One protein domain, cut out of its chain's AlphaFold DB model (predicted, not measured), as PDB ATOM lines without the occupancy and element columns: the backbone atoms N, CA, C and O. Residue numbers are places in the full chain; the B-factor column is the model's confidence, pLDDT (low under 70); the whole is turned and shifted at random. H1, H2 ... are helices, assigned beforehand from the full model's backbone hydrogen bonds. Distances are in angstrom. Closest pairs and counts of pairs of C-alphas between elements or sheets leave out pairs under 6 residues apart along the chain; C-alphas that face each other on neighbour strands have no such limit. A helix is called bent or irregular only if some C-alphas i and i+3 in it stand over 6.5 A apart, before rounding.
ATOM      1  N   ILE A   3      -7.378  24.641 -42.407       84.56
ATOM      2  CA  ILE A   3      -7.424  25.116 -41.006       84.56
ATOM      3  C   ILE A   3      -6.156  24.801 -40.195       84.56
ATOM      4  O   ILE A   3      -5.549  25.696 -39.625       84.56
ATOM      5  N   LYS A   4      -5.656  23.559 -40.250       85.75
ATOM      6  CA  LYS A   4      -4.416  23.165 -39.556       85.75
ATOM      7  C   LYS A   4      -3.180  23.929 -40.029       85.75
ATOM      8  O   LYS A   4      -2.233  24.078 -39.263       85.75
ATOM      9  N   ARG A   5      -3.163  24.377 -41.289       87.00
ATOM     10  CA  ARG A   5      -2.070  25.193 -41.822       87.00
ATOM     11  C   ARG A   5      -2.116  26.584 -41.193       87.00
ATOM     12  O   ARG A   5      -1.094  27.015 -40.678       87.00
ATOM     13  N   TYR A   6      -3.288  27.221 -41.158       90.50
ATOM     14  CA  TYR A   6      -3.477  28.514 -40.493       90.50
ATOM     15  C   TYR A   6      -3.195  28.444 -38.992       90.50
ATOM     16  O   TYR A   6      -2.381  29.220 -38.507       90.50
ATOM     17  N   CYS A   7      -3.750  27.463 -38.273       91.44
ATOM     18  CA  CYS A   7      -3.470  27.283 -36.846       91.44
ATOM     19  C   CYS A   7      -1.976  27.085 -36.573       91.44
ATOM     20  O   CYS A   7      -1.475  27.597 -35.583       91.44
ATOM     21  N   ARG A   8      -1.238  26.401 -37.459       91.19
ATOM     22  CA  ARG A   8       0.221  26.269 -37.330       91.19
ATOM     23  C   ARG A   8       0.940  27.603 -37.502       91.19
ATOM     24  O   ARG A   8       1.897  27.852 -36.776       91.19
ATOM     25  N   TYR A   9       0.516  28.429 -38.458       91.44
ATOM     26  CA  TYR A   9       1.075  29.771 -38.619       91.44
ATOM     27  C   TYR A   9       0.793  30.632 -37.389       91.44
ATOM     28  O   TYR A   9       1.733  31.196 -36.846       91.44
ATOM     29  N   ILE A  10      -0.456  30.666 -36.920       91.19
ATOM     30  CA  ILE A  10      -0.863  31.414 -35.721       91.19
ATOM     31  C   ILE A  10      -0.060  30.949 -34.504       91.19
ATOM     32  O   ILE A  10       0.577  31.761 -33.844       91.19
ATOM     33  N   HIS A  11      -0.026  29.639 -34.249       95.44
ATOM     34  CA  HIS A  11       0.711  29.057 -33.132       95.44
ATOM     35  C   HIS A  11       2.190  29.466 -33.162       95.44
ATOM     36  O   HIS A  11       2.713  29.958 -32.167       95.44
ATOM     37  N   LEU A  12       2.858  29.329 -34.314       93.62
ATOM     38  CA  LEU A  12       4.271  29.687 -34.447       93.62
ATOM     39  C   LEU A  12       4.500  31.191 -34.244       93.62
ATOM     40  O   LEU A  12       5.313  31.574 -33.413       93.62
ATOM     41  N   TRP A  13       3.783  32.039 -34.979       93.94
ATOM     42  CA  TRP A  13       4.026  33.482 -34.971       93.94
ATOM     43  C   TRP A  13       3.615  34.168 -33.672       93.94
ATOM     44  O   TRP A  13       4.232  35.165 -33.321       93.94
ATOM     45  N   LEU A  14       2.634  33.636 -32.938       93.69
ATOM     46  CA  LEU A  14       2.311  34.125 -31.596       93.69
ATOM     47  C   LEU A  14       3.304  33.604 -30.549       93.69
ATOM     48  O   LEU A  14       3.690  34.348 -29.649       93.69
ATOM     49  N   SER A  15       3.741  32.345 -30.662       93.44
ATOM     50  CA  SER A  15       4.641  31.735 -29.671       93.44
ATOM     51  C   SER A  15       6.063  32.294 -29.686       93.44
ATOM     52  O   SER A  15       6.686  32.336 -28.631       93.44
ATOM     53  N   LEU A  16       6.580  32.755 -30.830       91.94
ATOM     54  CA  LEU A  16       7.931  33.322 -30.915       91.94
ATOM     55  C   LEU A  16       8.109  34.608 -30.078       91.94
ATOM     56  O   LEU A  16       8.995  34.620 -29.226       91.94
ATOM     57  N   PRO A  17       7.293  35.668 -30.252       93.75
ATOM     58  CA  PRO A  17       7.434  36.893 -29.466       93.75
ATOM     59  C   PRO A  17       6.931  36.736 -28.024       93.75
ATOM     60  O   PRO A  17       7.535  37.281 -27.105       93.75
ATOM     61  N   ALA A  18       5.846  35.988 -27.794       95.38
ATOM     62  CA  ALA A  18       5.271  35.847 -26.454       95.38
ATOM     63  C   ALA A  18       5.984  34.790 -25.592       95.38
ATOM     64  O   ALA A  18       5.814  34.770 -24.375       95.38
ATOM     65  N   GLY A  19       6.770  33.902 -26.204       95.00
ATOM     66  CA  GLY A  19       7.255  32.675 -25.579       95.00
ATOM     67  C   GLY A  19       8.116  32.887 -24.340       95.00
ATOM     68  O   GLY A  19       7.841  32.281 -23.309       95.00
ATOM     69  N   ILE A  20       9.114  33.773 -24.412       95.56
ATOM     70  CA  ILE A  20      10.017  34.055 -23.278       95.56
ATOM     71  C   ILE A  20       9.221  34.599 -22.089       95.56
ATOM     72  O   ILE A  20       9.373  34.135 -20.961       95.56
ATOM     73  N   LEU A  21       8.321  35.543 -22.360       97.38
ATOM     74  CA  LEU A  21       7.458  36.135 -21.349       97.38
ATOM     75  C   LEU A  21       6.528  35.086 -20.717       97.38
ATOM     76  O   LEU A  21       6.419  35.022 -19.495       97.38
ATOM     77  N   ILE A  22       5.905  34.226 -21.527       97.81
ATOM     78  CA  ILE A  22       5.057  33.126 -21.044       97.81
ATOM     79  C   ILE A  22       5.869  32.150 -20.185       97.81
ATOM     80  O   ILE A  22       5.377  31.739 -19.135       97.81
ATOM     81  N   SER A  23       7.106  31.816 -20.571       98.00
ATOM     82  CA  SER A  23       7.981  30.957 -19.766       98.00
ATOM     83  C   SER A  23       8.266  31.565 -18.392       98.00
ATOM     84  O   SER A  23       8.154  30.861 -17.392       98.00
ATOM     85  N   ILE A  24       8.558  32.868 -18.317       98.19
ATOM     86  CA  ILE A  24       8.781  33.570 -17.041       98.19
ATOM     87  C   ILE A  24       7.509  33.569 -16.184       98.19
ATOM     88  O   ILE A  24       7.566  33.259 -14.992       98.19
ATOM     89  N   ILE A  25       6.350  33.875 -16.775       98.25
ATOM     90  CA  ILE A  25       5.062  33.889 -16.063       98.25
ATOM     91  C   ILE A  25       4.722  32.485 -15.544       98.25
ATOM     92  O   ILE A  25       4.353  32.338 -14.383       98.25
ATOM     93  N   CYS A  26       4.896  31.438 -16.350       98.31
ATOM     94  CA  CYS A  26       4.625  30.065 -15.919       98.31
ATOM     95  C   CYS A  26       5.592  29.611 -14.817       98.31
ATOM     96  O   CYS A  26       5.150  29.008 -13.843       98.31
ATOM     97  N   PHE A  27       6.881  29.946 -14.922       98.50
ATOM     98  CA  PHE A  27       7.880  29.565 -13.922       98.50
ATOM     99  C   PHE A  27       7.625  30.247 -12.577       98.50
ATOM    100  O   PHE A  27       7.558  29.595 -11.537       98.50
ATOM    101  N   THR A  28       7.403  31.561 -12.601       98.56
ATOM    102  CA  THR A  28       7.028  32.320 -11.399       98.56
ATOM    103  C   THR A  28       5.690  31.845 -10.831       98.56
ATOM    104  O   THR A  28       5.550  31.726  -9.618       98.56
ATOM    105  N   GLY A  29       4.730  31.491 -11.689       98.00
ATOM    106  CA  GLY A  29       3.451  30.905 -11.289       98.00
ATOM    107  C   GLY A  29       3.618  29.564 -10.580       98.00
ATOM    108  O   GLY A  29       2.991  29.351  -9.548       98.00
ATOM    109  N   ALA A  30       4.514  28.697 -11.069       98.50
ATOM    110  CA  ALA A  30       4.831  27.413 -10.446       98.50
ATOM    111  C   ALA A  30       5.325  27.593  -9.001       98.50
ATOM    112  O   ALA A  30       4.864  26.896  -8.102       98.50
ATOM    113  N   ILE A  31       6.195  28.577  -8.757       98.19
ATOM    114  CA  ILE A  31       6.658  28.917  -7.402       98.19
ATOM    115  C   ILE A  31       5.479  29.399  -6.538       98.19
ATOM    116  O   ILE A  31       5.310  28.960  -5.402       98.19
ATOM    117  N   LEU A  32       4.623  30.269  -7.084       98.25
ATOM    118  CA  LEU A  32       3.495  30.865  -6.358       98.25
ATOM    119  C   LEU A  32       2.358  29.885  -6.033       98.25
ATOM    120  O   LEU A  32       1.551  30.192  -5.152       98.25
ATOM    121  N   VAL A  33       2.292  28.716  -6.682       98.19
ATOM    122  CA  VAL A  33       1.367  27.634  -6.292       98.19
ATOM    123  C   VAL A  33       1.564  27.277  -4.817       98.19
ATOM    124  O   VAL A  33       0.585  27.143  -4.086       98.19
ATOM    125  N   PHE A  34       2.813  27.209  -4.353       97.88
ATOM    126  CA  PHE A  34       3.170  26.839  -2.980       97.88
ATOM    127  C   PHE A  34       3.430  28.037  -2.063       97.88
ATOM    128  O   PHE A  34       4.142  27.916  -1.073       97.88
ATOM    129  N   LYS A  35       2.873  29.215  -2.378       96.56
ATOM    130  CA  LYS A  35       3.161  30.436  -1.609       96.56
ATOM    131  C   LYS A  35       2.916  30.285  -0.106       96.56
ATOM    132  O   LYS A  35       3.725  30.769   0.662       96.56
ATOM    133  N   GLU A  36       1.842  29.613   0.308       95.44
ATOM    134  CA  GLU A  36       1.504  29.483   1.733       95.44
ATOM    135  C   GLU A  36       2.490  28.554   2.460       95.44
ATOM    136  O   GLU A  36       2.948  28.872   3.552       95.44
ATOM    137  N   GLU A  37       2.878  27.439   1.836       96.69
ATOM    138  CA  GLU A  37       3.865  26.506   2.386       96.69
ATOM    139  C   GLU A  37       5.250  27.140   2.460       96.69
ATOM    140  O   GLU A  37       5.931  27.013   3.471       96.69
ATOM    141  N   LEU A  38       5.657  27.853   1.407       97.31
ATOM    142  CA  LEU A  38       6.940  28.546   1.371       97.31
ATOM    143  C   LEU A  38       6.996  29.665   2.420       97.31
ATOM    144  O   LEU A  38       8.011  29.802   3.094       97.31
ATOM    145  N   LEU A  39       5.913  30.426   2.607       97.31
ATOM    146  CA  LEU A  39       5.825  31.433   3.670       97.31
ATOM    147  C   LEU A  39       5.969  30.806   5.056       97.31
ATOM    148  O   LEU A  39       6.785  31.278   5.847       97.31
ATOM    149  N   ALA A  40       5.250  29.710   5.309       96.56
ATOM    150  CA  ALA A  40       5.335  28.981   6.570       96.56
ATOM    151  C   ALA A  40       6.749  28.432   6.828       96.56
ATOM    152  O   ALA A  40       7.271  28.580   7.928       96.56
ATOM    153  N   MET A  41       7.401  27.857   5.810       96.31
ATOM    154  CA  MET A  41       8.779  27.352   5.908       96.31
ATOM    155  C   MET A  41       9.801  28.460   6.167       96.31
ATOM    156  O   MET A  41      10.804  28.231   6.836       96.31
ATOM    157  N   MET A  42       9.566  29.651   5.618       96.50
ATOM    158  CA  MET A  42      10.460  30.799   5.758       96.50
ATOM    159  C   MET A  42      10.162  31.656   6.999       96.50
ATOM    160  O   MET A  42      10.911  32.592   7.262       96.50
ATOM    161  N   GLY A  43       9.085  31.369   7.738       96.56
ATOM    162  CA  GLY A  43       8.687  32.125   8.928       96.56
ATOM    163  C   GLY A  43       8.079  33.504   8.643       96.56
ATOM    164  O   GLY A  43       8.168  34.383   9.492       96.56
ATOM    165  N   TYR A  44       7.474  33.716   7.467       96.38
ATOM    166  CA  TYR A  44       6.786  34.970   7.130       96.38
ATOM    167  C   TYR A  44       5.267  34.808   7.225       96.38
ATOM    168  O   TYR A  44       4.700  33.907   6.614       96.38
ATOM    169  N   GLU A  45       4.585  35.733   7.902       92.81
ATOM    170  CA  GLU A  45       3.112  35.733   7.991       92.81
ATOM    171  C   GLU A  45       2.435  36.332   6.748       92.81
ATOM    172  O   GLU A  45       1.273  36.058   6.448       92.81
ATOM    173  N   SER A  46       3.162  37.162   5.998       94.50
ATOM    174  CA  SER A  46       2.635  37.901   4.857       94.50
ATOM    175  C   SER A  46       3.579  37.842   3.670       94.50
ATOM    176  O   SER A  46       4.777  38.107   3.774       94.50
ATOM    177  N   ILE A  47       3.012  37.612   2.478       94.44
ATOM    178  CA  ILE A  47       3.792  37.629   1.235       94.44
ATOM    179  C   ILE A  47       4.525  38.955   1.029       94.44
ATOM    180  O   ILE A  47       5.589  38.951   0.425       94.44
ATOM    181  N   ARG A  48       3.978  40.071   1.538       93.94
ATOM    182  CA  ARG A  48       4.523  41.423   1.343       93.94
ATOM    183  C   ARG A  48       5.883  41.627   2.004       93.94
ATOM    184  O   ARG A  48       6.647  42.450   1.517       93.94
ATOM    185  N   GLU A  49       6.150  40.897   3.077       93.75
ATOM    186  CA  GLU A  49       7.397  40.972   3.846       93.75
ATOM    187  C   GLU A  49       8.415  39.932   3.367       93.75
ATOM    188  O   GLU A  49       9.601  40.038   3.652       93.75
ATOM    189  N   SER A  50       7.959  38.951   2.587       96.00
ATOM    190  CA  SER A  50       8.788  37.859   2.091       96.00
ATOM    191  C   SER A  50       9.441  38.158   0.727       96.00
ATOM    192  O   SER A  50       8.876  38.885  -0.102       96.00
ATOM    193  N   PRO A  51      10.545  37.467   0.389       95.44
ATOM    194  CA  PRO A  51      11.112  37.446  -0.963       95.44
ATOM    195  C   PRO A  51      10.131  37.005  -2.065       95.44
ATOM    196  O   PRO A  51      10.290  37.387  -3.225       95.44
ATOM    197  N   LEU A  52       9.073  36.251  -1.732       97.00
ATOM    198  CA  LEU A  52       8.043  35.849  -2.699       97.00
ATOM    199  C   LEU A  52       7.261  37.042  -3.257       97.00
ATOM    200  O   LEU A  52       6.648  36.922  -4.321       97.00
ATOM    201  N   MET A  53       7.313  38.212  -2.608       96.69
ATOM    202  CA  MET A  53       6.765  39.434  -3.188       96.69
ATOM    203  C   MET A  53       7.451  39.788  -4.510       96.69
ATOM    204  O   MET A  53       6.778  40.240  -5.432       96.69
ATOM    205  N   ILE A  54       8.758  39.541  -4.648       96.94
ATOM    206  CA  ILE A  54       9.493  39.774  -5.900       96.94
ATOM    207  C   ILE A  54       8.943  38.855  -6.995       96.94
ATOM    208  O   ILE A  54       8.620  39.315  -8.090       96.94
ATOM    209  N   VAL A  55       8.738  37.574  -6.673       98.00
ATOM    210  CA  VAL A  55       8.143  36.588  -7.592       98.00
ATOM    211  C   VAL A  55       6.730  37.011  -8.002       98.00
ATOM    212  O   VAL A  55       6.399  36.991  -9.185       98.00
ATOM    213  N   MET A  56       5.911  37.473  -7.053       97.56
ATOM    214  CA  MET A  56       4.567  38.000  -7.314       97.56
ATOM    215  C   MET A  56       4.595  39.253  -8.200       97.56
ATOM    216  O   MET A  56       3.792  39.365  -9.131       97.56
ATOM    217  N   LYS A  57       5.514  40.194  -7.940       97.38
ATOM    218  CA  LYS A  57       5.673  41.415  -8.744       97.38
ATOM    219  C   LYS A  57       6.080  41.086 -10.172       97.38
ATOM    220  O   LYS A  57       5.512  41.658 -11.100       97.38
ATOM    221  N   LEU A  58       7.000  40.144 -10.359       97.81
ATOM    222  CA  LEU A  58       7.403  39.677 -11.681       97.81
ATOM    223  C   LEU A  58       6.244  38.976 -12.403       97.81
ATOM    224  O   LEU A  58       5.919  39.346 -13.528       97.81
ATOM    225  N   HIS A  59       5.566  38.038 -11.739       97.81
ATOM    226  CA  HIS A  59       4.473  37.252 -12.318       97.81
ATOM    227  C   HIS A  59       3.292  38.112 -12.783       97.81
ATOM    228  O   HIS A  59       2.732  37.889 -13.854       97.81
ATOM    229  N   ARG A  60       2.890  39.094 -11.967       96.06
ATOM    230  CA  ARG A  60       1.648  39.846 -12.179       96.06
ATOM    231  C   ARG A  60       1.850  41.188 -12.874       96.06
ATOM    232  O   ARG A  60       0.924  41.688 -13.513       96.06
ATOM    233  N   TRP A  61       3.028  41.781 -12.710       97.00
ATOM    234  CA  TRP A  61       3.305  43.148 -13.140       97.00
ATOM    235  C   TRP A  61       4.661  43.308 -13.824       97.00
ATOM    236  O   TRP A  61       5.011  44.429 -14.140       97.00
ATOM    237  N   LEU A  62       5.446  42.255 -14.064       96.00
ATOM    238  CA  LEU A  62       6.798  42.394 -14.630       96.00
ATOM    239  C   LEU A  62       7.667  43.414 -13.885       96.00
ATOM    240  O   LEU A  62       8.396  44.183 -14.501       96.00
ATOM    241  N   MET A  63       7.560  43.428 -12.553       97.19
ATOM    242  CA  MET A  63       8.253  44.381 -11.678       97.19
ATOM    243  C   MET A  63       7.829  45.853 -11.855       97.19
ATOM    244  O   MET A  63       8.431  46.723 -11.241       97.19
ATOM    245  N   ASP A  64       6.757  46.135 -12.604       95.88
ATOM    246  CA  ASP A  64       6.159  47.468 -12.712       95.88
ATOM    247  C   ASP A  64       5.475  47.876 -11.399       95.88
ATOM    248  O   ASP A  64       4.390  47.392 -11.049       95.88
ATOM    249  N   ASP A  65       6.102  48.810 -10.687       92.44
ATOM    250  CA  ASP A  65       5.590  49.365  -9.436       92.44
ATOM    251  C   ASP A  65       4.305  50.175  -9.604       92.44
ATOM    252  O   ASP A  65       3.474  50.205  -8.692       92.44
ATOM    253  N   THR A  66       4.070  50.748 -10.787       93.44
ATOM    254  CA  THR A  66       2.830  51.480 -11.085       93.44
ATOM    255  C   THR A  66       1.644  50.537 -11.310       93.44
ATOM    256  O   THR A  66       0.489  50.947 -11.192       93.44
ATOM    257  N   ARG A  67       1.905  49.247 -11.588       92.44
ATOM    258  CA  ARG A  67       0.901  48.198 -11.865       92.44
ATOM    259  C   ARG A  67      -0.036  48.548 -13.028       92.44
ATOM    260  O   ARG A  67      -1.197  48.108 -13.056       92.44
ATOM    261  N   THR A  68       0.464  49.322 -13.987       93.94
ATOM    262  CA  THR A  68      -0.278  49.779 -15.164       93.94
ATOM    263  C   THR A  68       0.161  48.983 -16.387       93.94
ATOM    264  O   THR A  68      -0.500  48.007 -16.761       93.94
ATOM    265  N   THR A  69       1.309  49.336 -16.953       95.69
ATOM    266  CA  THR A  69       1.895  48.761 -18.160       95.69
ATOM    267  C   THR A  69       2.222  47.290 -17.971       95.69
ATOM    268  O   THR A  69       1.814  46.459 -18.780       95.69
ATOM    269  N   GLY A  70       2.871  46.928 -16.865       96.56
ATOM    270  CA  GLY A  70       3.252  45.544 -16.605       96.56
ATOM    271  C   GLY A  70       2.045  44.613 -16.476       96.56
ATOM    272  O   GLY A  70       2.021  43.528 -17.056       96.56
ATOM    273  N   LYS A  71       0.984  45.082 -15.804       96.88
ATOM    274  CA  LYS A  71      -0.307  44.373 -15.717       96.88
ATOM    275  C   LYS A  71      -0.914  44.146 -17.105       96.88
ATOM    276  O   LYS A  71      -1.440  43.068 -17.380       96.88
ATOM    277  N   MET A  72      -0.865  45.169 -17.960       97.19
ATOM    278  CA  MET A  72      -1.400  45.114 -19.320       97.19
ATOM    279  C   MET A  72      -0.619  44.114 -20.176       97.19
ATOM    280  O   MET A  72      -1.231  43.274 -20.829       97.19
ATOM    281  N   ILE A  73       0.716  44.147 -20.123       97.56
ATOM    282  CA  ILE A  73       1.589  43.236 -20.874       97.56
ATOM    283  C   ILE A  73       1.337  41.780 -20.463       97.56
ATOM    284  O   ILE A  73       1.126  40.939 -21.335       97.56
ATOM    285  N   VAL A  74       1.291  41.482 -19.158       97.94
ATOM    286  CA  VAL A  74       0.966  40.134 -18.645       97.94
ATOM    287  C   VAL A  74      -0.443  39.706 -19.064       97.94
ATOM    288  O   VAL A  74      -0.666  38.562 -19.458       97.94
ATOM    289  N   GLY A  75      -1.415  40.621 -19.022       97.56
ATOM    290  CA  GLY A  75      -2.775  40.351 -19.488       97.56
ATOM    291  C   GLY A  75      -2.834  40.001 -20.979       97.56
ATOM    292  O   GLY A  75      -3.420  38.984 -21.347       97.56
ATOM    293  N   ILE A  76      -2.206  40.807 -21.841       97.62
ATOM    294  CA  ILE A  76      -2.172  40.584 -23.295       97.62
ATOM    295  C   ILE A  76      -1.411  39.297 -23.628       97.62
ATOM    296  O   ILE A  76      -1.874  38.507 -24.452       97.62
ATOM    297  N   SER A  77      -0.280  39.034 -22.969       97.62
ATOM    298  CA  SER A  77       0.473  37.795 -23.184       97.62
ATOM    299  C   SER A  77      -0.328  36.562 -22.765       97.62
ATOM    300  O   SER A  77      -0.264  35.540 -23.446       97.62
ATOM    301  N   THR A  78      -1.160  36.669 -21.724       97.94
ATOM    302  CA  THR A  78      -2.093  35.608 -21.314       97.94
ATOM    303  C   THR A  78      -3.178  35.365 -22.370       97.94
ATOM    304  O   THR A  78      -3.502  34.212 -22.654       97.94
ATOM    305  N   LEU A  79      -3.697  36.413 -23.024       97.75
ATOM    306  CA  LEU A  79      -4.616  36.254 -24.160       97.75
ATOM    307  C   LEU A  79      -3.941  35.504 -25.315       97.75
ATOM    308  O   LEU A  79      -4.495  34.533 -25.828       97.75
ATOM    309  N   PHE A  80      -2.717  35.891 -25.690       97.81
ATOM    310  CA  PHE A  80      -1.946  35.159 -26.700       97.81
ATOM    311  C   PHE A  80      -1.673  33.719 -26.279       97.81
ATOM    312  O   PHE A  80      -1.787  32.820 -27.109       97.81
ATOM    313  N   PHE A  81      -1.385  33.475 -25.001       98.25
ATOM    314  CA  PHE A  81      -1.178  32.132 -24.482       98.25
ATOM    315  C   PHE A  81      -2.416  31.245 -24.670       98.25
ATOM    316  O   PHE A  81      -2.284  30.122 -25.152       98.25
ATOM    317  N   ILE A  82      -3.623  31.765 -24.423       98.12
ATOM    318  CA  ILE A  82      -4.882  31.051 -24.694       98.12
ATOM    319  C   ILE A  82      -4.993  30.676 -26.180       98.12
ATOM    320  O   ILE A  82      -5.246  29.514 -26.507       98.12
ATOM    321  N   PHE A  83      -4.732  31.616 -27.096       97.31
ATOM    322  CA  PHE A  83      -4.742  31.326 -28.536       97.31
ATOM    323  C   PHE A  83      -3.669  30.306 -28.939       97.31
ATOM    324  O   PHE A  83      -3.924  29.444 -29.785       97.31
ATOM    325  N   ILE A  84      -2.479  30.358 -28.335       97.44
ATOM    326  CA  ILE A  84      -1.387  29.403 -28.565       97.44
ATOM    327  C   ILE A  84      -1.793  27.998 -28.106       97.44
ATOM    328  O   ILE A  84      -1.571  27.045 -28.857       97.44
ATOM    329  N   LEU A  85      -2.431  27.857 -26.937       97.38
ATOM    330  CA  LEU A  85      -2.921  26.573 -26.421       97.38
ATOM    331  C   LEU A  85      -3.994  25.972 -27.341       97.38
ATOM    332  O   LEU A  85      -3.865  24.826 -27.778       97.38
ATOM    333  N   ILE A  86      -5.010  26.758 -27.711       96.50
ATOM    334  CA  ILE A  86      -6.108  26.305 -28.583       96.50
ATOM    335  C   ILE A  86      -5.581  25.928 -29.975       96.50
ATOM    336  O   ILE A  86      -5.905  24.865 -30.520       96.50
ATOM    337  N   SER A  87      -4.734  26.776 -30.565       95.62
ATOM    338  CA  SER A  87      -4.135  26.502 -31.875       95.62
ATOM    339  C   SER A  87      -3.182  25.302 -31.833       95.62
ATOM    340  O   SER A  87      -3.198  24.496 -32.764       95.62
ATOM    341  N   GLY A  88      -2.419  25.124 -30.750       94.25
ATOM    342  CA  GLY A  88      -1.532  23.980 -30.525       94.25
ATOM    343  C   GLY A  88      -2.292  22.658 -30.458       94.25
ATOM    344  O   GLY A  88      -1.982  21.732 -31.216       94.25
ATOM    345  N   LEU A  89      -3.359  22.600 -29.651       93.62
ATOM    346  CA  LEU A  89      -4.266  21.450 -29.584       93.62
ATOM    347  C   LEU A  89      -4.860  21.127 -30.957       93.62
ATOM    348  O   LEU A  89      -4.816  19.981 -31.398       93.62
ATOM    349  N   THR A  90      -5.333  22.141 -31.684       92.25
ATOM    350  CA  THR A  90      -5.911  21.974 -33.027       92.25
ATOM    351  C   THR A  90      -4.896  21.420 -34.037       92.25
ATOM    352  O   THR A  90      -5.212  20.561 -34.873       92.25
ATOM    353  N   VAL A  91      -3.648  21.897 -33.983       90.88
ATOM    354  CA  VAL A  91      -2.561  21.419 -34.848       90.88
ATOM    355  C   VAL A  91      -2.251  19.956 -34.545       90.88
ATOM    356  O   VAL A  91      -2.215  19.144 -35.480       90.88
ATOM    357  N   TYR A  92      -2.085  19.615 -33.268       89.94
ATOM    358  CA  TYR A  92      -1.732  18.273 -32.816       89.94
ATOM    359  C   TYR A  92      -2.867  17.249 -32.985       89.94
ATOM    360  O   TYR A  92      -2.585  16.091 -33.295       89.94
ATOM    361  N   TRP A  93      -4.132  17.678 -32.905       87.56
ATOM    362  CA  TRP A  93      -5.310  16.801 -32.882       87.56
ATOM    363  C   TRP A  93      -5.273  15.697 -33.955       87.56
ATOM    364  O   TRP A  93      -5.258  16.004 -35.158       87.56
ATOM    365  N   PRO A  94      -5.230  14.406 -33.597       79.19
ATOM    366  CA  PRO A  94      -5.088  13.343 -34.582       79.19
ATOM    367  C   PRO A  94      -6.354  13.209 -35.443       79.19
ATOM    368  O   PRO A  94      -7.470  13.333 -34.959       79.19
ATOM    369  N   ARG A  95      -6.200  12.919 -36.747       78.88
ATOM    370  CA  ARG A  95      -7.353  12.549 -37.604       78.88
ATOM    371  C   ARG A  95      -7.860  11.136 -37.328       78.88
ATOM    372  O   ARG A  95      -9.030  10.855 -37.527       78.88
ATOM    373  N   LEU A 102       0.170   9.670 -28.373       79.69
ATOM    374  CA  LEU A 102       0.034  10.075 -26.970       79.69
ATOM    375  C   LEU A 102       1.212   9.623 -26.088       79.69
ATOM    376  O   LEU A 102       1.184   9.824 -24.877       79.69
ATOM    377  N   THR A 103       2.227   9.003 -26.690       77.06
ATOM    378  CA  THR A 103       3.402   8.441 -26.014       77.06
ATOM    379  C   THR A 103       4.683   9.055 -26.563       77.06
ATOM    380  O   THR A 103       4.760   9.386 -27.745       77.06
ATOM    381  N   ILE A 104       5.707   9.167 -25.719       80.12
ATOM    382  CA  ILE A 104       7.025   9.671 -26.116       80.12
ATOM    383  C   ILE A 104       7.881   8.490 -26.583       80.12
ATOM    384  O   ILE A 104       8.157   7.575 -25.811       80.12
ATOM    385  N   GLU A 105       8.315   8.509 -27.843       76.00
ATOM    386  CA  GLU A 105       9.198   7.481 -28.405       76.00
ATOM    387  C   GLU A 105      10.655   7.980 -28.414       76.00
ATOM    388  O   GLU A 105      11.006   8.924 -29.123       76.00
ATOM    389  N   HIS A 106      11.529   7.342 -27.629       69.50
ATOM    390  CA  HIS A 106      12.924   7.779 -27.462       69.50
ATOM    391  C   HIS A 106      13.842   7.392 -28.643       69.50
ATOM    392  O   HIS A 106      14.830   8.068 -28.920       69.50
ATOM    393  N   GLN A 107      13.497   6.349 -29.403       62.91
ATOM    394  CA  GLN A 107      14.404   5.709 -30.372       62.91
ATOM    395  C   GLN A 107      14.500   6.391 -31.755       62.91
ATOM    396  O   GLN A 107      15.118   5.854 -32.667       62.91
ATOM    397  N   ARG A 108      13.897   7.572 -31.952       64.81
ATOM    398  CA  ARG A 108      13.794   8.224 -33.279       64.81
ATOM    399  C   ARG A 108      14.637   9.496 -33.445       64.81
ATOM    400  O   ARG A 108      14.382  10.306 -34.337       64.81
ATOM    401  N   GLY A 109      15.653   9.669 -32.599       81.94
ATOM    402  CA  GLY A 109      16.597  10.788 -32.649       81.94
ATOM    403  C   GLY A 109      16.092  12.076 -31.982       81.94
ATOM    404  O   GLY A 109      14.892  12.293 -31.796       81.94
ATOM    405  N   LYS A 110      17.030  12.972 -31.635       84.88
ATOM    406  CA  LYS A 110      16.793  14.142 -30.759       84.88
ATOM    407  C   LYS A 110      15.668  15.071 -31.238       84.88
ATOM    408  O   LYS A 110      14.854  15.521 -30.437       84.88
ATOM    409  N   ARG A 111      15.583  15.340 -32.548       84.25
ATOM    410  CA  ARG A 111      14.547  16.222 -33.126       84.25
ATOM    411  C   ARG A 111      13.147  15.628 -33.010       84.25
ATOM    412  O   ARG A 111      12.201  16.358 -32.723       84.25
ATOM    413  N   ARG A 112      13.010  14.323 -33.249       85.56
ATOM    414  CA  ARG A 112      11.719  13.644 -33.151       85.56
ATOM    415  C   ARG A 112      11.281  13.519 -31.698       85.56
ATOM    416  O   ARG A 112      10.140  13.844 -31.400       85.56
ATOM    417  N   PHE A 113      12.212  13.153 -30.821       89.31
ATOM    418  CA  PHE A 113      11.981  13.091 -29.384       89.31
ATOM    419  C   PHE A 113      11.464  14.424 -28.826       89.31
ATOM    420  O   PHE A 113      10.432  14.442 -28.170       89.31
ATOM    421  N   MET A 114      12.107  15.551 -29.157       91.44
ATOM    422  CA  MET A 114      11.642  16.882 -28.735       91.44
ATOM    423  C   MET A 114      10.270  17.252 -29.309       91.44
ATOM    424  O   MET A 114       9.454  17.838 -28.604       91.44
ATOM    425  N   PHE A 115       9.987  16.886 -30.565       90.00
ATOM    426  CA  PHE A 115       8.662  17.087 -31.157       90.00
ATOM    427  C   PHE A 115       7.583  16.303 -30.400       90.00
ATOM    428  O   PHE A 115       6.524  16.858 -30.100       90.00
ATOM    429  N   ASP A 116       7.840  15.027 -30.102       90.75
ATOM    430  CA  ASP A 116       6.897  14.175 -29.379       90.75
ATOM    431  C   ASP A 116       6.739  14.668 -27.928       90.75
ATOM    432  O   ASP A 116       5.610  14.825 -27.472       90.75
ATOM    433  N   LEU A 117       7.831  15.047 -27.252       93.12
ATOM    434  CA  LEU A 117       7.815  15.631 -25.905       93.12
ATOM    435  C   LEU A 117       6.972  16.914 -25.845       93.12
ATOM    436  O   LEU A 117       6.027  16.983 -25.064       93.12
ATOM    437  N   HIS A 118       7.259  17.905 -26.696       95.12
ATOM    438  CA  HIS A 118       6.511  19.168 -26.740       95.12
ATOM    439  C   HIS A 118       5.022  18.929 -27.018       95.12
ATOM    440  O   HIS A 118       4.155  19.528 -26.387       95.12
ATOM    441  N   SER A 119       4.718  18.023 -27.949       92.94
ATOM    442  CA  SER A 119       3.339  17.747 -28.347       92.94
ATOM    443  C   SER A 119       2.549  17.019 -27.258       92.94
ATOM    444  O   SER A 119       1.405  17.377 -26.996       92.94
ATOM    445  N   VAL A 120       3.147  16.008 -26.623       93.06
ATOM    446  CA  VAL A 120       2.499  15.192 -25.588       93.06
ATOM    447  C   VAL A 120       2.330  15.989 -24.297       93.06
ATOM    448  O   VAL A 120       1.231  16.023 -23.746       93.06
ATOM    449  N   LEU A 121       3.375  16.695 -23.849       95.69
ATOM    450  CA  LEU A 121       3.280  17.580 -22.685       95.69
ATOM    451  C   LEU A 121       2.278  18.709 -22.933       95.69
ATOM    452  O   LEU A 121       1.446  18.989 -22.074       95.69
ATOM    453  N   GLY A 122       2.308  19.309 -24.126       95.44
ATOM    454  CA  GLY A 122       1.348  20.329 -24.528       95.44
ATOM    455  C   GLY A 122      -0.086  19.809 -24.500       95.44
ATOM    456  O   GLY A 122      -0.958  20.484 -23.971       95.44
ATOM    457  N   PHE A 123      -0.337  18.599 -24.999       94.56
ATOM    458  CA  PHE A 123      -1.672  18.003 -25.001       94.56
ATOM    459  C   PHE A 123      -2.211  17.746 -23.588       94.56
ATOM    460  O   PHE A 123      -3.319  18.182 -23.280       94.56
ATOM    461  N   TYR A 124      -1.432  17.088 -22.723       94.12
ATOM    462  CA  TYR A 124      -1.869  16.777 -21.357       94.12
ATOM    463  C   TYR A 124      -1.943  18.021 -20.461       94.12
ATOM    464  O   TYR A 124      -2.868  18.153 -19.664       94.12
ATOM    465  N   GLY A 125      -1.001  18.956 -20.607       97.00
ATOM    466  CA  GLY A 125      -0.959  20.185 -19.818       97.00
ATOM    467  C   GLY A 125      -1.965  21.249 -20.264       97.00
ATOM    468  O   GLY A 125      -2.335  22.099 -19.455       97.00
ATOM    469  N   ALA A 126      -2.430  21.223 -21.520       97.06
ATOM    470  CA  ALA A 126      -3.218  22.315 -22.095       97.06
ATOM    471  C   ALA A 126      -4.505  22.619 -21.330       97.06
ATOM    472  O   ALA A 126      -4.840  23.790 -21.201       97.06
ATOM    473  N   LEU A 127      -5.218  21.609 -20.822       97.12
ATOM    474  CA  LEU A 127      -6.468  21.848 -20.098       97.12
ATOM    475  C   LEU A 127      -6.222  22.645 -18.811       97.12
ATOM    476  O   LEU A 127      -6.870  23.663 -18.581       97.12
ATOM    477  N   ILE A 128      -5.251  22.215 -18.003       98.06
ATOM    478  CA  ILE A 128      -4.913  22.882 -16.739       98.06
ATOM    479  C   ILE A 128      -4.338  24.274 -17.019       98.06
ATOM    480  O   ILE A 128      -4.770  25.253 -16.416       98.06
ATOM    481  N   LEU A 129      -3.430  24.390 -17.994       98.38
ATOM    482  CA  LEU A 129      -2.857  25.673 -18.407       98.38
ATOM    483  C   LEU A 129      -3.919  26.647 -18.927       98.38
ATOM    484  O   LEU A 129      -3.845  27.837 -18.631       98.38
ATOM    485  N   LEU A 130      -4.921  26.156 -19.660       98.44
ATOM    486  CA  LEU A 130      -6.030  26.965 -20.156       98.44
ATOM    487  C   LEU A 130      -6.901  27.472 -19.003       98.44
ATOM    488  O   LEU A 130      -7.229  28.655 -18.974       98.44
ATOM    489  N   VAL A 131      -7.225  26.617 -18.029       98.31
ATOM    490  CA  VAL A 131      -7.958  27.024 -16.818       98.31
ATOM    491  C   VAL A 131      -7.169  28.076 -16.033       98.31
ATOM    492  O   VAL A 131      -7.734  29.104 -15.652       98.31
ATOM    493  N   CYS A 132      -5.861  27.884 -15.842       98.31
ATOM    494  CA  CYS A 132      -4.999  28.865 -15.177       98.31
ATOM    495  C   CYS A 132      -4.931  30.190 -15.948       98.31
ATOM    496  O   CYS A 132      -5.021  31.252 -15.338       98.31
ATOM    497  N   ALA A 133      -4.829  30.155 -17.278       98.25
ATOM    498  CA  ALA A 133      -4.791  31.359 -18.105       98.25
ATOM    499  C   ALA A 133      -6.119  32.133 -18.055       98.25
ATOM    500  O   ALA A 133      -6.115  33.339 -17.816       98.25
ATOM    501  N   LEU A 134      -7.256  31.445 -18.207       98.00
ATOM    502  CA  LEU A 134      -8.592  32.052 -18.143       98.00
ATOM    503  C   LEU A 134      -8.861  32.679 -16.774       98.00
ATOM    504  O   LEU A 134      -9.250  33.840 -16.680       98.00
ATOM    505  N   THR A 135      -8.578  31.949 -15.696       97.25
ATOM    506  CA  THR A 135      -8.686  32.502 -14.339       97.25
ATOM    507  C   THR A 135      -7.706  33.659 -14.128       97.25
ATOM    508  O   THR A 135      -8.085  34.668 -13.540       97.25
ATOM    509  N   GLY A 136      -6.489  33.572 -14.676       96.94
ATOM    510  CA  GLY A 136      -5.450  34.607 -14.640       96.94
ATOM    511  C   GLY A 136      -5.900  35.965 -15.194       96.94
ATOM    512  O   GLY A 136      -5.608  37.011 -14.606       96.94
ATOM    513  N   LEU A 137      -6.692  35.972 -16.272       96.75
ATOM    514  CA  LEU A 137      -7.219  37.202 -16.882       96.75
ATOM    515  C   LEU A 137      -8.074  38.038 -15.917       96.75
ATOM    516  O   LEU A 137      -8.090  39.270 -16.021       96.75
ATOM    517  N   MET A 138      -8.711  37.397 -14.929       95.31
ATOM    518  CA  MET A 138      -9.531  38.062 -13.908       95.31
ATOM    519  C   MET A 138      -8.736  39.087 -13.094       95.31
ATOM    520  O   MET A 138      -9.317  40.048 -12.585       95.31
ATOM    521  N   TRP A 139      -7.414  38.929 -12.970       94.75
ATOM    522  CA  TRP A 139      -6.553  39.871 -12.248       94.75
ATOM    523  C   TRP A 139      -6.127  41.092 -13.072       94.75
ATOM    524  O   TRP A 139      -5.725  42.092 -12.462       94.75
ATOM    525  N   SER A 140      -6.244  41.033 -14.401       93.94
ATOM    526  CA  SER A 140      -5.725  42.056 -15.319       93.94
ATOM    527  C   SER A 140      -6.818  42.951 -15.897       93.94
ATOM    528  O   SER A 140      -6.660  44.173 -15.886       93.94
ATOM    529  N   PHE A 141      -7.946  42.376 -16.325       95.12
ATOM    530  CA  PHE A 141      -8.946  43.084 -17.129       95.12
ATOM    531  C   PHE A 141     -10.298  43.216 -16.428       95.12
ATOM    532  O   PHE A 141     -10.850  42.230 -15.951       95.12
ATOM    533  N   GLN A 142     -10.839  44.439 -16.374       94.38
ATOM    534  CA  GLN A 142     -12.196  44.678 -15.866       94.38
ATOM    535  C   GLN A 142     -13.245  44.107 -16.824       94.38
ATOM    536  O   GLN A 142     -14.044  43.296 -16.382       94.38
ATOM    537  N   TRP A 143     -13.136  44.393 -18.127       95.00
ATOM    538  CA  TRP A 143     -14.066  43.879 -19.143       95.00
ATOM    539  C   TRP A 143     -14.222  42.352 -19.093       95.00
ATOM    540  O   TRP A 143     -15.309  41.825 -19.292       95.00
ATOM    541  N   TYR A 144     -13.142  41.625 -18.781       95.81
ATOM    542  CA  TYR A 144     -13.188  40.169 -18.673       95.81
ATOM    543  C   TYR A 144     -14.017  39.721 -17.463       95.81
ATOM    544  O   TYR A 144     -14.802  38.782 -17.563       95.81
ATOM    545  N   ARG A 145     -13.899  40.427 -16.330       95.38
ATOM    546  CA  ARG A 145     -14.751  40.195 -15.156       95.38
ATOM    547  C   ARG A 145     -16.209  40.519 -15.445       95.38
ATOM    548  O   ARG A 145     -17.066  39.782 -14.974       95.38
ATOM    549  N   ASP A 146     -16.474  41.566 -16.220       95.38
ATOM    550  CA  ASP A 146     -17.833  41.967 -16.593       95.38
ATOM    551  C   ASP A 146     -18.486  40.905 -17.492       95.38
ATOM    552  O   ASP A 146     -19.624  40.512 -17.258       95.38
ATOM    553  N   VAL A 147     -17.736  40.339 -18.447       95.38
ATOM    554  CA  VAL A 147     -18.192  39.203 -19.270       95.38
ATOM    555  C   VAL A 147     -18.480  37.968 -18.415       95.38
ATOM    556  O   VAL A 147     -19.514  37.331 -18.593       95.38
ATOM    557  N   VAL A 148     -17.601  37.625 -17.467       94.94
ATOM    558  CA  VAL A 148     -17.849  36.508 -16.537       94.94
ATOM    559  C   VAL A 148     -19.083  36.783 -15.674       94.94
ATOM    560  O   VAL A 148     -19.899  35.889 -15.482       94.94
ATOM    561  N   SER A 149     -19.247  38.015 -15.191       95.00
ATOM    562  CA  SER A 149     -20.412  38.427 -14.404       95.00
ATOM    563  C   SER A 149     -21.707  38.258 -15.192       95.00
ATOM    564  O   SER A 149     -22.653  37.677 -14.675       95.00
ATOM    565  N   PHE A 150     -21.705  38.671 -16.460       95.12
ATOM    566  CA  PHE A 150     -22.839  38.541 -17.367       95.12
ATOM    567  C   PHE A 150     -23.182  37.081 -17.702       95.12
ATOM    568  O   PHE A 150     -24.344  36.700 -17.645       95.12
ATOM    569  N   ILE A 151     -22.188  36.246 -18.032       95.00
ATOM    570  CA  ILE A 151     -22.421  34.845 -18.437       95.00
ATOM    571  C   ILE A 151     -23.002  34.010 -17.294       95.00
ATOM    572  O   ILE A 151     -23.824  33.129 -17.534       95.00
ATOM    573  N   PHE A 152     -22.530  34.242 -16.070       93.38
ATOM    574  CA  PHE A 152     -22.892  33.427 -14.912       93.38
ATOM    575  C   PHE A 152     -23.948  34.071 -14.015       93.38
ATOM    576  O   PHE A 152     -24.337  33.440 -13.040       93.38
ATOM    577  N   ASP A 153     -24.383  35.295 -14.324       93.69
ATOM    578  CA  ASP A 153     -25.298  36.089 -13.497       93.69
ATOM    579  C   ASP A 153     -24.838  36.174 -12.027       93.69
ATOM    580  O   ASP A 153     -25.577  35.937 -11.073       93.69
ATOM    581  N   VAL A 154     -23.542  36.452 -11.832       91.81
ATOM    582  CA  VAL A 154     -22.919  36.557 -10.501       91.81
ATOM    583  C   VAL A 154     -22.112  37.831 -10.358       91.81
ATOM    584  O   VAL A 154     -21.460  38.296 -11.292       91.81
ATOM    585  N   GLU A 155     -22.056  38.365  -9.142       87.94
ATOM    586  CA  GLU A 155     -21.226  39.523  -8.841       87.94
ATOM    587  C   GLU A 155     -19.735  39.143  -8.738       87.94
ATOM    588  O   GLU A 155     -19.299  38.400  -7.853       87.94
ATOM    589  N   VAL A 156     -18.908  39.701  -9.625       88.06
ATOM    590  CA  VAL A 156     -17.462  39.415  -9.702       88.06
ATOM    591  C   VAL A 156     -16.638  40.485  -8.966       88.06
ATOM    592  O   VAL A 156     -15.683  41.064  -9.489       88.06
ATOM    593  N   LYS A 157     -16.955  40.742  -7.694       85.75
ATOM    594  CA  LYS A 157     -16.175  41.647  -6.822       85.75
ATOM    595  C   LYS A 157     -15.175  40.887  -5.960       85.75
ATOM    596  O   LYS A 157     -15.481  39.808  -5.461       85.75
ATOM    597  N   ARG A 158     -13.966  41.435  -5.758       77.44
ATOM    598  CA  ARG A 158     -12.938  40.790  -4.914       77.44
ATOM    599  C   ARG A 158     -13.522  40.480  -3.532       77.44
ATOM    600  O   ARG A 158     -13.950  41.393  -2.842       77.44
ATOM    601  N   GLY A 159     -13.506  39.205  -3.147       79.56
ATOM    602  CA  GLY A 159     -14.108  38.722  -1.897       79.56
ATOM    603  C   GLY A 159     -15.386  37.901  -2.097       79.56
ATOM    604  O   GLY A 159     -15.685  37.056  -1.258       79.56
ATOM    605  N   ALA A 160     -16.069  38.053  -3.236       88.81
ATOM    606  CA  ALA A 160     -17.246  37.260  -3.582       88.81
ATOM    607  C   ALA A 160     -16.921  35.753  -3.704       88.81
ATOM    608  O   ALA A 160     -15.766  35.386  -3.968       88.81
ATOM    609  N   PRO A 161     -17.917  34.854  -3.568       90.56
ATOM    610  CA  PRO A 161     -17.718  33.407  -3.681       90.56
ATOM    611  C   PRO A 161     -17.011  32.985  -4.975       90.56
ATOM    612  O   PRO A 161     -16.092  32.165  -4.935       90.56
ATOM    613  N   VAL A 162     -17.334  33.627  -6.102       91.88
ATOM    614  CA  VAL A 162     -16.682  33.376  -7.399       91.88
ATOM    615  C   VAL A 162     -15.164  33.589  -7.340       91.88
ATOM    616  O   VAL A 162     -14.402  32.821  -7.919       91.88
ATOM    617  N   TRP A 163     -14.677  34.555  -6.552       92.88
ATOM    618  CA  TRP A 163     -13.239  34.778  -6.367       92.88
ATOM    619  C   TRP A 163     -12.554  33.702  -5.527       92.88
ATOM    620  O   TRP A 163     -11.332  33.554  -5.612       92.88
ATOM    621  N   LYS A 164     -13.294  32.963  -4.693       92.62
ATOM    622  CA  LYS A 164     -12.755  31.773  -4.019       92.62
ATOM    623  C   LYS A 164     -12.533  30.662  -5.044       92.62
ATOM    624  O   LYS A 164     -11.446  30.099  -5.068       92.62
ATOM    625  N   VAL A 165     -13.493  30.446  -5.947       94.62
ATOM    626  CA  VAL A 165     -13.386  29.464  -7.040       94.62
ATOM    627  C   VAL A 165     -12.251  29.820  -8.000       94.62
ATOM    628  O   VAL A 165     -11.384  28.990  -8.251       94.62
ATOM    629  N   VAL A 166     -12.184  31.069  -8.472       95.75
ATOM    630  CA  VAL A 166     -11.114  31.549  -9.369       95.75
ATOM    631  C   VAL A 166      -9.734  31.335  -8.747       95.75
ATOM    632  O   VAL A 166      -8.839  30.819  -9.409       95.75
ATOM    633  N   ARG A 167      -9.557  31.680  -7.463       95.19
ATOM    634  CA  ARG A 167      -8.299  31.421  -6.744       95.19
ATOM    635  C   ARG A 167      -8.017  29.928  -6.616       95.19
ATOM    636  O   ARG A 167      -6.891  29.518  -6.877       95.19
ATOM    637  N   ALA A 168      -9.017  29.131  -6.254       96.88
ATOM    638  CA  ALA A 168      -8.844  27.696  -6.087       96.88
ATOM    639  C   ALA A 168      -8.423  27.013  -7.391       96.88
ATOM    640  O   ALA A 168      -7.510  26.193  -7.377       96.88
ATOM    641  N   LEU A 169      -9.027  27.393  -8.517       97.69
ATOM    642  CA  LEU A 169      -8.668  26.888  -9.840       97.69
ATOM    643  C   LEU A 169      -7.276  27.362 -10.280       97.69
ATOM    644  O   LEU A 169      -6.475  26.544 -10.719       97.69
ATOM    645  N   HIS A 170      -6.962  28.650 -10.115       97.75
ATOM    646  CA  HIS A 170      -5.685  29.222 -10.555       97.75
ATOM    647  C   HIS A 170      -4.476  28.682  -9.773       97.75
ATOM    648  O   HIS A 170      -3.438  28.395 -10.359       97.75
ATOM    649  N   PHE A 171      -4.611  28.521  -8.452       97.44
ATOM    650  CA  PHE A 171      -3.547  27.996  -7.584       97.44
ATOM    651  C   PHE A 171      -3.629  26.476  -7.373       97.44
ATOM    652  O   PHE A 171      -2.784  25.910  -6.688       97.44
ATOM    653  N   GLY A 172      -4.644  25.807  -7.928       97.06
ATOM    654  CA  GLY A 172      -4.859  24.376  -7.723       97.06
ATOM    655  C   GLY A 172      -5.157  24.003  -6.273       97.06
ATOM    656  O   GLY A 172      -4.738  22.944  -5.836       97.06
ATOM    657  N   THR A 173      -5.845  24.832  -5.488       96.75
ATOM    658  CA  THR A 173      -6.114  24.540  -4.063       96.75
ATOM    659  C   THR A 173      -7.459  23.845  -3.819       96.75
ATOM    660  O   THR A 173      -7.849  23.669  -2.670       96.75
ATOM    661  N   TYR A 174      -8.191  23.460  -4.870       95.62
ATOM    662  CA  TYR A 174      -9.542  22.886  -4.761       95.62
ATOM    663  C   TYR A 174      -9.587  21.452  -4.202       95.62
ATOM    664  O   TYR A 174     -10.606  21.062  -3.646       95.62
ATOM    665  N   ALA A 175      -8.506  20.679  -4.320       96.81
ATOM    666  CA  ALA A 175      -8.350  19.338  -3.750       96.81
ATOM    667  C   ALA A 175      -7.087  19.250  -2.869       96.81
ATOM    668  O   ALA A 175      -6.391  18.234  -2.836       96.81
ATOM    669  N   GLY A 176      -6.754  20.352  -2.184       95.56
ATOM    670  CA  GLY A 176      -5.584  20.437  -1.311       95.56
ATOM    671  C   GLY A 176      -4.265  20.222  -2.059       95.56
ATOM    672  O   GLY A 176      -4.077  20.718  -3.170       95.56
ATOM    673  N   MET A 177      -3.340  19.482  -1.444       97.25
ATOM    674  CA  MET A 177      -1.982  19.276  -1.966       97.25
ATOM    675  C   MET A 177      -1.958  18.576  -3.334       97.25
ATOM    676  O   MET A 177      -1.147  18.920  -4.192       97.25
ATOM    677  N   PHE A 178      -2.873  17.633  -3.573       97.88
ATOM    678  CA  PHE A 178      -2.926  16.871  -4.822       97.88
ATOM    679  C   PHE A 178      -3.108  17.779  -6.045       97.88
ATOM    680  O   PHE A 178      -2.313  17.740  -6.985       97.88
ATOM    681  N   SER A 179      -4.112  18.659  -6.015       97.75
ATOM    682  CA  SER A 179      -4.352  19.599  -7.112       97.75
ATOM    683  C   SER A 179      -3.252  20.657  -7.235       97.75
ATOM    684  O   SER A 179      -2.978  21.102  -8.347       97.75
ATOM    685  N   LYS A 180      -2.565  21.012  -6.140       98.19
ATOM    686  CA  LYS A 180      -1.414  21.928  -6.185       98.19
ATOM    687  C   LYS A 180      -0.247  21.306  -6.934       98.19
ATOM    688  O   LYS A 180       0.321  21.953  -7.806       98.19
ATOM    689  N   ILE A 181       0.066  20.040  -6.657       98.38
ATOM    690  CA  ILE A 181       1.110  19.296  -7.374       98.38
ATOM    691  C   ILE A 181       0.781  19.227  -8.869       98.38
ATOM    692  O   ILE A 181       1.650  19.484  -9.700       98.38
ATOM    693  N   ILE A 182      -0.478  18.961  -9.227       98.25
ATOM    694  CA  ILE A 182      -0.915  18.949 -10.631       98.25
ATOM    695  C   ILE A 182      -0.721  20.319 -11.288       98.25
ATOM    696  O   ILE A 182      -0.127  20.404 -12.365       98.25
ATOM    697  N   THR A 183      -1.183  21.396 -10.650       98.50
ATOM    698  CA  THR A 183      -1.039  22.759 -11.180       98.50
ATOM    699  C   THR A 183       0.428  23.177 -11.279       98.50
ATOM    700  O   THR A 183       0.820  23.799 -12.264       98.50
ATOM    701  N   PHE A 184       1.264  22.783 -10.317       98.56
ATOM    702  CA  PHE A 184       2.709  22.997 -10.348       98.56
ATOM    703  C   PHE A 184       3.366  22.300 -11.544       98.56
ATOM    704  O   PHE A 184       4.071  22.945 -12.319       98.56
ATOM    705  N   ILE A 185       3.087  21.008 -11.749       98.62
ATOM    706  CA  ILE A 185       3.602  20.248 -12.896       98.62
ATOM    707  C   ILE A 185       3.125  20.880 -14.206       98.62
ATOM    708  O   ILE A 185       3.920  21.059 -15.129       98.62
ATOM    709  N   ALA A 186       1.853  21.275 -14.291       98.50
ATOM    710  CA  ALA A 186       1.321  21.960 -15.463       98.50
ATOM    711  C   ALA A 186       2.046  23.289 -15.728       98.50
ATOM    712  O   ALA A 186       2.390  23.569 -16.873       98.50
ATOM    713  N   ALA A 187       2.345  24.079 -14.695       98.44
ATOM    714  CA  ALA A 187       3.096  25.326 -14.822       98.44
ATOM    715  C   ALA A 187       4.556  25.095 -15.261       98.44
ATOM    716  O   ALA A 187       5.069  25.832 -16.107       98.44
ATOM    717  N   LEU A 188       5.217  24.033 -14.787       98.44
ATOM    718  CA  LEU A 188       6.535  23.629 -15.298       98.44
ATOM    719  C   LEU A 188       6.474  23.191 -16.769       98.44
ATOM    720  O   LEU A 188       7.327  23.583 -17.569       98.44
ATOM    721  N   ILE A 189       5.431  22.455 -17.163       98.38
ATOM    722  CA  ILE A 189       5.174  22.135 -18.571       98.38
ATOM    723  C   ILE A 189       5.021  23.432 -19.372       98.38
ATOM    724  O   ILE A 189       5.748  23.625 -20.345       98.38
ATOM    725  N   GLY A 190       4.159  24.351 -18.929       97.88
ATOM    726  CA  GLY A 190       3.952  25.662 -19.552       97.88
ATOM    727  C   GLY A 190       5.241  26.474 -19.692       97.88
ATOM    728  O   GLY A 190       5.442  27.130 -20.709       97.88
ATOM    729  N   THR A 191       6.159  26.347 -18.733       97.94
ATOM    730  CA  THR A 191       7.497  26.955 -18.783       97.94
ATOM    731  C   THR A 191       8.355  26.355 -19.899       97.94
ATOM    732  O   THR A 191       9.027  27.084 -20.632       97.94
ATOM    733  N   SER A 192       8.316  25.030 -20.056       97.69
ATOM    734  CA  SER A 192       9.122  24.282 -21.029       97.69
ATOM    735  C   SER A 192       8.618  24.367 -22.477       97.69
ATOM    736  O   SER A 192       9.414  24.218 -23.408       97.69
ATOM    737  N   LEU A 193       7.318  24.603 -22.702       97.00
ATOM    738  CA  LEU A 193       6.725  24.591 -24.045       97.00
ATOM    739  C   LEU A 193       7.320  25.676 -24.960       97.00
ATOM    740  O   LEU A 193       7.761  25.322 -26.054       97.00
ATOM    741  N   PRO A 194       7.430  26.959 -24.561       96.81
ATOM    742  CA  PRO A 194       8.077  27.957 -25.409       96.81
ATOM    743  C   PRO A 194       9.552  27.648 -25.686       96.81
ATOM    744  O   PRO A 194      10.000  27.795 -26.821       96.81
ATOM    745  N   ILE A 195      10.287  27.148 -24.687       95.25
ATOM    746  CA  ILE A 195      11.713  26.801 -24.808       95.25
ATOM    747  C   ILE A 195      11.903  25.683 -25.841       95.25
ATOM    748  O   ILE A 195      12.678  25.812 -26.791       95.25
ATOM    749  N   THR A 196      11.149  24.592 -25.695       95.19
ATOM    750  CA  THR A 196      11.184  23.458 -26.629       95.19
ATOM    751  C   THR A 196      10.678  23.850 -28.022       95.19
ATOM    752  O   THR A 196      11.261  23.434 -29.025       95.19
ATOM    753  N   GLY A 197       9.665  24.718 -28.113       94.06
ATOM    754  CA  GLY A 197       9.161  25.264 -29.376       94.06
ATOM    755  C   GLY A 197      10.192  26.123 -30.115       94.06
ATOM    756  O   GLY A 197      10.397  25.942 -31.320       94.06
ATOM    757  N   TYR A 198      10.898  27.004 -29.402       93.69
ATOM    758  CA  TYR A 198      11.964  27.839 -29.960       93.69
ATOM    759  C   TYR A 198      13.141  26.993 -30.455       93.69
ATOM    760  O   TYR A 198      13.604  27.161 -31.585       93.69
ATOM    761  N   TRP A 199      13.554  25.997 -29.668       93.31
ATOM    762  CA  TRP A 199      14.575  25.034 -30.079       93.31
ATOM    763  C   TRP A 199      14.188  24.299 -31.374       93.31
ATOM    764  O   TRP A 199      14.984  24.208 -32.314       93.31
ATOM    765  N   MET A 200      12.939  23.827 -31.474       91.88
ATOM    766  CA  MET A 200      12.424  23.168 -32.681       91.88
ATOM    767  C   MET A 200      12.397  24.105 -33.896       91.88
ATOM    768  O   MET A 200      12.635  23.656 -35.023       91.88
ATOM    769  N   TYR A 201      12.107  25.392 -33.688       91.38
ATOM    770  CA  TYR A 201      12.134  26.412 -34.734       91.38
ATOM    771  C   TYR A 201      13.554  26.639 -35.270       91.38
ATOM    772  O   TYR A 201      13.760  26.553 -36.485       91.38
ATOM    773  N   LEU A 202      14.541  26.830 -34.389       89.25
ATOM    774  CA  LEU A 202      15.942  27.033 -34.777       89.25
ATOM    775  C   LEU A 202      16.518  25.822 -35.518       89.25
ATOM    776  O   LEU A 202      17.092  25.974 -36.599       89.25
ATOM    777  N   LYS A 203      16.267  24.604 -35.018       86.88
ATOM    778  CA  LYS A 203      16.692  23.366 -35.694       86.88
ATOM    779  C   LYS A 203      16.007  23.143 -37.040       86.88
ATOM    780  O   LYS A 203      16.556  22.462 -37.896       86.88
ATOM    781  N   ARG A 204      14.811  23.696 -37.268       82.00
ATOM    782  CA  ARG A 204      14.168  23.662 -38.595       82.00
ATOM    783  C   ARG A 204      14.849  24.608 -39.588       82.00
ATOM    784  O   ARG A 204      14.779  24.347 -40.785       82.00
ATOM    785  N   LYS A 205      15.444  25.698 -39.105       75.56
ATOM    786  CA  LYS A 205      16.118  26.722 -39.909       75.56
ATOM    787  C   LYS A 205      17.619  26.455 -40.108       75.56
ATOM    788  O   LYS A 205      18.260  27.268 -40.758       75.56
ATOM    789  N   ASN A 206      18.153  25.342 -39.591       72.44
ATOM    790  CA  ASN A 206      19.588  25.011 -39.588       72.44
ATOM    791  C   ASN A 206      20.476  26.108 -38.963       72.44
ATOM    792  O   ASN A 206      21.620  26.275 -39.361       72.44
TER     793      ASN A 206
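Overview. This is residues 3 to 95 and 102 to 206 of the 208 residues of an uncharacterized protein of Bacteroides fragilis CAG:558 (UniProt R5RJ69). Four long helices, H1, H4, H5 and H8, three of them bent, make the body: H1a, H4 and H5b form a row, while H1b and H8a run side by side, H4 crossing H1b and H5b crossing H8a nearly at right angles. H3 packs on H1b and H4, H7 packs on H5b, and H2 and H6 lie farthest out. The printed part has 198 residues, with eight named helices, H1 to H8 in chain order, and no named strand; its class is all helix. It is compact, with a radius of gyration of the C-alphas of 17.8 A and spans of 50 by 41 by 34 A.

Arrangement. Begin with H1, residues 3 to 33, H5, residues 110 to 137, and H8, residues 177 to 204, each assigned as one helix by its hydrogen bonds but bent: C-alphas 17 and 20 are 7.3 A apart, 124 and 127 are 7.0 A, 191 and 194 are 6.7 A. The arms H1a, residues 3 to 17, and H1b, residues 20 to 33, stand about perpendicular at 80 degrees; H5a, residues 110 to 124, and H5b, residues 127 to 137, at a steep tilt of 65 degrees; H8a, residues 177 to 191, and H8b, residues 194 to 204, at a shallow tilt of 31 degrees. Look at H4, residues 69 to 92: with residues 80 to 91 alone it touches H1a, closest C-alphas His 11 and Ile 84, 5.0 A. With residues 75 to 85 alone it touches H5b, opposite ways at a shallow tilt of 25 degrees, closest C-alphas Thr 78 and Ala 133, 6.0 A. H1b touches H8a, opposite ways at a shallow tilt of 14 degrees, closest C-alphas Ser 23 and Thr 191, 4.1 A. H5b touches H8a about perpendicular, at 85 degrees, closest C-alphas Leu 129 and Ala 186, 6.3 A. H3, residues 52 to 61, touches H1b, closest C-alphas Ile 25 and His 59, 5.1 A. H2, residues 35 to 42, is close to H3 but not clearly touching, closest C-alphas Lys 35 and Leu 52, 7.4 A. H7, residues 161 to 171, touches H5b, closest C-alphas Cys 132 and His 170, 4.7 A; H6, residues 142 to 152, is apart from H7. Every O i to N i+4 pair is within hydrogen-bond range in H1b, H2, H3, H4, H5a, H5b, H6, H7, H8a and H8b; in H1a 10 of 11 are.

Along the chain. Find C-alpha 3 at (-7.424, 25.116, -41.006); from there H1a runs 22.2 A. H4 runs 34.0 A from C-alpha 69 at (1.895, 48.761, -18.160). H8b ends at C-alpha 204, (14.168, 23.662, -38.595).

Size, cuts and confidence. The C-alphas farthest apart, Gln 107 and Glu 155, are 53.6 A apart. Residues 96 to 101 are not printed, and C-alphas 95 and 102 are 13.2 A apart across the cut. Of the links printed whole, none is long. Look for pLDDT under 70 at residues 106 to 108.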